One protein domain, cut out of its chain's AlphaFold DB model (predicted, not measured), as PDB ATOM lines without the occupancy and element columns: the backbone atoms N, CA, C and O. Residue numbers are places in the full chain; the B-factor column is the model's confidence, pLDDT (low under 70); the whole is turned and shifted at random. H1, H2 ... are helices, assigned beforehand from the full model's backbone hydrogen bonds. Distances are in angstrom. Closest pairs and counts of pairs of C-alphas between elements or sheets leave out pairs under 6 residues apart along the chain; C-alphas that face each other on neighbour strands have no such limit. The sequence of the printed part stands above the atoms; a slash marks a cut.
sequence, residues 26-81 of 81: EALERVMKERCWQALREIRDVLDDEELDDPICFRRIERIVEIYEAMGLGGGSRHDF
ATOM      1  N   GLU A  26     278.104 216.866 175.998       72.88
ATOM      2  CA  GLU A  26     277.877 217.076 177.435       72.88
ATOM      3  C   GLU A  26     278.383 218.426 177.970       72.88
ATOM      4  O   GLU A  26     277.764 219.049 178.834       72.88
ATOM      5  N   ALA A  27     279.532 218.900 177.488       75.81
ATOM      6  CA  ALA A  27     280.126 220.131 177.992       75.81
ATOM      7  C   ALA A  27     279.496 221.371 177.335       75.81
ATOM      8  O   ALA A  27     279.397 222.409 177.992       75.81
ATOM      9  N   LEU A  28     278.983 221.255 176.103       75.00
ATOM     10  CA  LEU A  28     278.105 222.269 175.515       75.00
ATOM     11  C   LEU A  28     276.755 222.305 176.240       75.00
ATOM     12  O   LEU A  28     276.304 223.382 176.633       75.00
ATOM     13  N   GLU A  29     276.154 221.140 176.485       76.56
ATOM     14  CA  GLU A  29     274.900 221.010 177.228       76.56
ATOM     15  C   GLU A  29     275.019 221.623 178.631       76.56
ATOM     16  O   GLU A  29     274.146 222.383 179.050       76.56
ATOM     17  N   ARG A  30     276.132 221.382 179.335       80.19
ATOM     18  CA  ARG A  30     276.413 221.997 180.639       80.19
ATOM     19  C   ARG A  30     276.464 223.522 180.565       80.19
ATOM     20  O   ARG A  30     275.819 224.181 181.374       80.19
ATOM     21  N   VAL A  31     277.182 224.087 179.591       80.44
ATOM     22  CA  VAL A  31     277.277 225.549 179.422       80.44
ATOM     23  C   VAL A  31     275.910 226.159 179.106       80.44
ATOM     24  O   VAL A  31     275.574 227.222 179.630       80.44
ATOM     25  N   MET A  32     275.099 225.493 178.279       77.25
ATOM     26  CA  MET A  32     273.741 225.954 177.987       77.25
ATOM     27  C   MET A  32     272.837 225.864 179.220       77.25
ATOM     28  O   MET A  32     272.150 226.835 179.530       77.25
ATOM     29  N   LYS A  33     272.889 224.758 179.973       80.12
ATOM     30  CA  LYS A  33     272.155 224.601 181.239       80.12
ATOM     31  C   LYS A  33     272.526 225.692 182.239       80.12
ATOM     32  O   LYS A  33     271.629 226.325 182.785       80.12
ATOM     33  N   GLU A  34     273.815 225.958 182.447       81.31
ATOM     34  CA  GLU A  34     274.291 227.023 183.345       81.31
ATOM     35  C   GLU A  34     273.758 228.404 182.936       81.31
ATOM     36  O   GLU A  34     273.307 229.168 183.787       81.31
ATOM     37  N   ARG A  35     273.750 228.714 181.632       78.56
ATOM     38  CA  ARG A  35     273.208 229.978 181.108       78.56
ATOM     39  C   ARG A  35     271.702 230.105 181.318       78.56
ATOM     40  O   ARG A  35     271.253 231.169 181.736       78.56
ATOM     41  N   CYS A  36     270.942 229.044 181.056       77.94
ATOM     42  CA  CYS A  36     269.501 229.024 181.303       77.94
ATOM     43  C   CYS A  36     269.199 229.213 182.793       77.94
ATOM     44  O   CYS A  36     268.373 230.048 183.148       77.94
ATOM     45  N   TRP A  37     269.920 228.503 183.664       75.25
ATOM     46  CA  TRP A  37     269.792 228.655 185.113       75.25
ATOM     47  C   TRP A  37     270.112 230.070 185.587       75.25
ATOM     48  O   TRP A  37     269.393 230.609 186.424       75.25
ATOM     49  N   GLN A  38     271.164 230.687 185.045       78.19
ATOM     50  CA  GLN A  38     271.512 232.062 185.382       78.19
ATOM     51  C   GLN A  38     270.408 233.043 184.964       78.19
ATOM     52  O   GLN A  38     270.001 233.864 185.780       78.19
ATOM     53  N   ALA A  39     269.890 232.933 183.738       75.00
ATOM     54  CA  ALA A  39     268.820 233.806 183.254       75.00
ATOM     55  C   ALA A  39     267.545 233.683 184.102       75.00
ATOM     56  O   ALA A  39     266.917 234.681 184.435       75.00
ATOM     57  N   LEU A  40     267.186 232.462 184.500       77.00
ATOM     58  CA  LEU A  40     266.026 232.220 185.358       77.00
ATOM     59  C   LEU A  40     266.217 232.769 186.770       77.00
ATOM     60  O   LEU A  40     265.265 233.267 187.363       77.00
ATOM     61  N   ARG A  41     267.445 232.721 187.297       75.69
ATOM     62  CA  ARG A  41     267.776 233.361 188.570       75.69
ATOM     63  C   ARG A  41     267.610 234.876 188.489       75.69
ATOM     64  O   ARG A  41     266.967 235.438 189.359       75.69
ATOM     65  N   GLU A  42     268.141 235.503 187.439       74.62
ATOM     66  CA  GLU A  42     268.018 236.951 187.220       74.62
ATOM     67  C   GLU A  42     266.550 237.375 187.063       74.62
ATOM     68  O   GLU A  42     266.149 238.394 187.615       74.62
ATOM     69  N   ILE A  43     265.732 236.571 186.370       77.56
ATOM     70  CA  ILE A  43     264.281 236.787 186.307       77.56
ATOM     71  C   ILE A  43     263.684 236.712 187.712       77.56
ATOM     72  O   ILE A  43     262.995 237.640 188.102       77.56
ATOM     73  N   ARG A  44     263.969 235.662 188.493       72.81
ATOM     74  CA  ARG A  44     263.445 235.534 189.861       72.81
ATOM     75  C   ARG A  44     263.835 236.715 190.751       72.81
ATOM     76  O   ARG A  44     262.977 237.216 191.458       72.81
ATOM     77  N   ASP A  45     265.073 237.194 190.672       75.38
ATOM     78  CA  ASP A  45     265.525 238.336 191.474       75.38
ATOM     79  C   ASP A  45     264.715 239.616 191.160       75.38
ATOM     80  O   ASP A  45     264.435 240.396 192.062       75.38
ATOM     81  N   VAL A  46     264.288 239.814 189.902       76.00
ATOM     82  CA  VAL A  46     263.370 240.909 189.513       76.00
ATOM     83  C   VAL A  46     261.964 240.702 190.082       76.00
ATOM     84  O   VAL A  46     261.267 241.668 190.362       76.00
ATOM     85  N   LEU A  47     261.523 239.454 190.222       69.88
ATOM     86  CA  LEU A  47     260.186 239.111 190.713       69.88
ATOM     87  C   LEU A  47     260.071 239.158 192.236       69.88
ATOM     88  O   LEU A  47     258.992 239.436 192.751       69.88
ATOM     89  N   ASP A  48     261.167 238.881 192.938       69.56
ATOM     90  CA  ASP A  48     261.242 238.919 194.399       69.56
ATOM     91  C   ASP A  48     261.316 240.356 194.951       69.56
ATOM     92  O   ASP A  48     261.195 240.543 196.161       69.56
ATOM     93  N   ASP A  49     261.476 241.370 194.093       73.81
ATOM     94  CA  ASP A  49     261.466 242.785 194.473       73.81
ATOM     95  C   ASP A  49     260.109 243.181 195.091       73.81
ATOM     96  O   ASP A  49     259.063 243.172 194.440       73.81
ATOM     97  N   GLU A  50     260.120 243.496 196.388       69.50
ATOM     98  CA  GLU A  50     258.936 243.883 197.164       69.50
ATOM     99  C   GLU A  50     258.398 245.274 196.796       69.50
ATOM    100  O   GLU A  50     257.267 245.596 197.163       69.50
ATOM    101  N   GLU A  51     259.164 246.088 196.059       76.56
ATOM    102  CA  GLU A  51     258.713 247.394 195.564       76.56
ATOM    103  C   GLU A  51     257.874 247.283 194.276       76.56
ATOM    104  O   GLU A  51     257.200 248.249 193.899       76.56
ATOM    105  N   LEU A  52     257.867 246.124 193.601       69.44
ATOM    106  CA  LEU A  52     256.938 245.867 192.500       69.44
ATOM    107  C   LEU A  52     255.521 245.623 193.042       69.44
ATOM    108  O   LEU A  52     255.267 244.646 193.738       69.44
ATOM    109  N   ASP A  53     254.574 246.472 192.643       70.81
ATOM    110  CA  ASP A  53     253.143 246.326 192.937       70.81
ATOM    111  C   ASP A  53     252.331 246.340 191.629       70.81
ATOM    112  O   ASP A  53     251.816 247.367 191.183       70.81
ATOM    113  N   ASP A  54     252.273 245.185 190.955       76.56
ATOM    114  CA  ASP A  54     251.347 244.940 189.842       76.56
ATOM    115  C   ASP A  54     250.749 243.522 189.943       76.56
ATOM    116  O   ASP A  54     251.292 242.555 189.389       76.56
ATOM    117  N   PRO A  55     249.583 243.378 190.600       74.38
ATOM    118  CA  PRO A  55     248.906 242.093 190.785       74.38
ATOM    119  C   PRO A  55     248.533 241.373 189.477       74.38
ATOM    120  O   PRO A  55     248.318 240.158 189.452       74.38
ATOM    121  N   ILE A  56     248.402 242.094 188.357       70.88
ATOM    122  CA  ILE A  56     248.124 241.484 187.049       70.88
ATOM    123  C   ILE A  56     249.414 240.919 186.452       70.88
ATOM    124  O   ILE A  56     249.386 239.823 185.881       70.88
ATOM    125  N   CYS A  57     250.526 241.642 186.592       74.38
ATOM    126  CA  CYS A  57     251.849 241.179 186.189       74.38
ATOM    127  C   CYS A  57     252.239 239.913 186.963       74.38
ATOM    128  O   CYS A  57     252.548 238.892 186.344       74.38
ATOM    129  N   PHE A  58     252.090 239.928 188.291       76.31
ATOM    130  CA  PHE A  58     252.425 238.793 189.150       76.31
ATOM    131  C   PHE A  58     251.688 237.504 188.782       76.31
ATOM    132  O   PHE A  58     252.321 236.463 188.651       76.31
ATOM    133  N   ARG A  59     250.390 237.564 188.455       72.62
ATOM    134  CA  ARG A  59     249.648 236.374 187.988       72.62
ATOM    135  C   ARG A  59     250.177 235.786 186.678       72.62
ATOM    136  O   ARG A  59     250.092 234.580 186.454       72.62
ATOM    137  N   ARG A  60     250.700 236.616 185.768       73.81
ATOM    138  CA  ARG A  60     251.312 236.124 184.516       73.81
ATOM    139  C   ARG A  60     252.645 235.442 184.785       73.81
ATOM    140  O   ARG A  60     252.970 234.461 184.125       73.81
ATOM    141  N   ILE A  61     253.390 235.971 185.742       76.44
ATOM    142  CA  ILE A  61     254.660 235.427 186.203       76.44
ATOM    143  C   ILE A  61     254.456 234.114 186.958       76.44
ATOM    144  O   ILE A  61     255.144 233.144 186.664       76.44
ATOM    145  N   GLU A  62     253.470 234.043 187.849       75.31
ATOM    146  CA  GLU A  62     253.102 232.818 188.559       75.31
ATOM    147  C   GLU A  62     252.810 231.687 187.569       75.31
ATOM    148  O   GLU A  62     253.335 230.589 187.708       75.31
ATOM    149  N   ARG A  63     252.118 231.982 186.460       75.56
ATOM    150  CA  ARG A  63     251.887 230.994 185.399       75.56
ATOM    151  C   ARG A  63     253.172 230.472 184.743       75.56
ATOM    152  O   ARG A  63     253.203 229.335 184.280       75.56
ATOM    153  N   ILE A  64     254.221 231.291 184.669       76.88
ATOM    154  CA  ILE A  64     255.544 230.880 184.175       76.88
ATOM    155  C   ILE A  64     256.248 230.006 185.224       76.88
ATOM    156  O   ILE A  64     256.849 228.996 184.859       76.88
ATOM    157  N   VAL A  65     256.134 230.353 186.509       74.06
ATOM    158  CA  VAL A  65     256.684 229.572 187.629       74.06
ATOM    159  C   VAL A  65     256.007 228.203 187.735       74.06
ATOM    160  O   VAL A  65     256.709 227.203 187.818       74.06
ATOM    161  N   GLU A  66     254.682 228.112 187.595       72.44
ATOM    162  CA  GLU A  66     253.934 226.841 187.578       72.44
ATOM    163  C   GLU A  66     254.420 225.885 186.473       72.44
ATOM    164  O   GLU A  66     254.543 224.676 186.681       72.44
ATOM    165  N   ILE A  67     254.721 226.415 185.278       76.25
ATOM    166  CA  ILE A  67     255.289 225.625 184.173       76.25
ATOM    167  C   ILE A  67     256.666 225.077 184.566       76.25
ATOM    168  O   ILE A  67     257.001 223.948 184.211       76.25
ATOM    169  N   TYR A  68     257.451 225.863 185.298       72.50
ATOM    170  CA  TYR A  68     258.774 225.480 185.780       72.50
ATOM    171  C   TYR A  68     258.700 224.416 186.890       72.50
ATOM    172  O   TYR A  68     259.402 223.405 186.839       72.50
ATOM    173  N   GLU A  69     257.771 224.579 187.830       72.38
ATOM    174  CA  GLU A  69     257.498 223.628 188.912       72.38
ATOM    175  C   GLU A  69     256.999 222.281 188.399       72.38
ATOM    176  O   GLU A  69     257.440 221.233 188.876       72.38
ATOM    177  N   ALA A  70     256.144 222.285 187.373       73.75
ATOM    178  CA  ALA A  70     255.672 221.067 186.719       73.75
ATOM    179  C   ALA A  70     256.811 220.246 186.084       73.75
ATOM    180  O   ALA A  70     256.663 219.042 185.875       73.75
ATOM    181  N   MET A  71     257.966 220.866 185.810       74.25
ATOM    182  CA  MET A  71     259.182 220.186 185.348       74.25
ATOM    183  C   MET A  71     260.028 219.608 186.502       74.25
ATOM    184  O   MET A  71     261.106 219.069 186.257       74.25
ATOM    185  N   GLY A  72     259.557 219.693 187.753       68.81
ATOM    186  CA  GLY A  72     260.240 219.187 188.951       68.81
ATOM    187  C   GLY A  72     261.292 220.141 189.523       68.81
ATOM    188  O   GLY A  72     262.063 219.761 190.404       68.81
ATOM    189  N   LEU A  73     261.341 221.373 189.018       62.59
ATOM    190  CA  LEU A  73     262.280 222.410 189.420       62.59
ATOM    191  C   LEU A  73     261.497 223.409 190.283       62.59
ATOM    192  O   LEU A  73     260.756 224.224 189.751       62.59
ATOM    193  N   GLY A  74     261.573 223.278 191.610       66.62
ATOM    194  CA  GLY A  74     260.737 224.055 192.543       66.62
ATOM    195  C   GLY A  74     260.769 225.574 192.300       66.62
ATOM    196  O   GLY A  74     261.812 226.117 191.928       66.62
ATOM    197  N   GLY A  75     259.636 226.251 192.517       65.06
ATOM    198  CA  GLY A  75     259.406 227.640 192.109       65.06
ATOM    199  C   GLY A  75     259.738 228.702 193.154       65.06
ATOM    200  O   GLY A  75     259.769 229.881 192.822       65.06
ATOM    201  N   GLY A  76     260.072 228.304 194.383       68.06
ATOM    202  CA  GLY A  76     260.363 229.229 195.482       68.06
ATOM    203  C   GLY A  76     259.285 229.180 196.560       68.06
ATOM    204  O   GLY A  76     258.628 228.157 196.717       68.06
ATOM    205  N   SER A  77     259.170 230.240 197.367       64.69
ATOM    206  CA  SER A  77     258.295 230.258 198.554       64.69
ATOM    207  C   SER A  77     257.302 231.417 198.614       64.69
ATOM    208  O   SER A  77     256.473 231.433 199.522       64.69
ATOM    209  N   ARG A  78     257.383 232.392 197.704       63.12
ATOM    210  CA  ARG A  78     256.498 233.560 197.698       63.12
ATOM    211  C   ARG A  78     255.289 233.266 196.807       63.12
ATOM    212  O   ARG A  78     255.389 233.318 195.588       63.12
ATOM    213  N   HIS A  79     254.182 232.889 197.439       64.88
ATOM    214  CA  HIS A  79     252.885 232.612 196.797       64.88
ATOM    215  C   HIS A  79     251.756 233.461 197.406       64.88
ATOM    216  O   HIS A  79     250.574 233.185 197.208       64.88
ATOM    217  N   ASP A  80     252.109 234.455 198.217       60.81
ATOM    218  CA  ASP A  80     251.193 235.402 198.829       60.81
ATOM    219  C   ASP A  80     251.017 236.619 197.911       60.81
ATOM    220  O   ASP A  80     251.742 237.606 197.999       60.81
ATOM    221  N   PHE A  81     250.045 236.516 197.003       57.94
ATOM    222  CA  PHE A  81     249.521 237.639 196.217       57.94
ATOM    223  C   PHE A  81     248.176 238.117 196.770       57.94
ATOM    224  O   PHE A  81     247.358 237.258 197.184       57.94
TER     225      PHE A  81
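What this domain is: This is residues 26 to 81 of the 81 residues of an uncharacterized protein of Oscillibacter sp. MM59 (UniProt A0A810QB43). The long helix H1 and the shorter H2 make a narrow V, closest near the link that joins them; residues 26 to 39 of H1 stick out beyond the body. After H2, a tail of residues 70 to 81 folds back toward the start of H2. The printed part has 56 residues with two named helices, H1 then H2, and no named strand; its class is all helix. It is loose, with a radius of gyration of the C-alphas of 13.1 A, and elongated, spanning 41 by 22 by 17 A.

Where its parts are: Find C-alpha 26 at (277.877, 217.076, 177.435); from there H1, residues 26 to 47, runs 31.2 A. H2, residues 55 to 69, runs 20.5 A and ends at C-alpha 69, (257.498, 223.628, 188.912).

How they stand to each other: Look at Leu 47 and Phe 58, whose C-alphas are the closest of H1 and H2, 7.9 A apart: the helices are close but not clearly touching. They run opposite ways at a shallow tilt of 27 degrees. In both, every O i to N i+4 pair is within hydrogen-bond range.

The domain as a whole: The farthest C-alphas, of Glu 26 and Asp 53, are 41.3 A apart. The printed part has no cut, and the link from H1 to H2 is short. Look for pLDDT under 70 at residues 47 to 48, 50, 52 and 72 to 81.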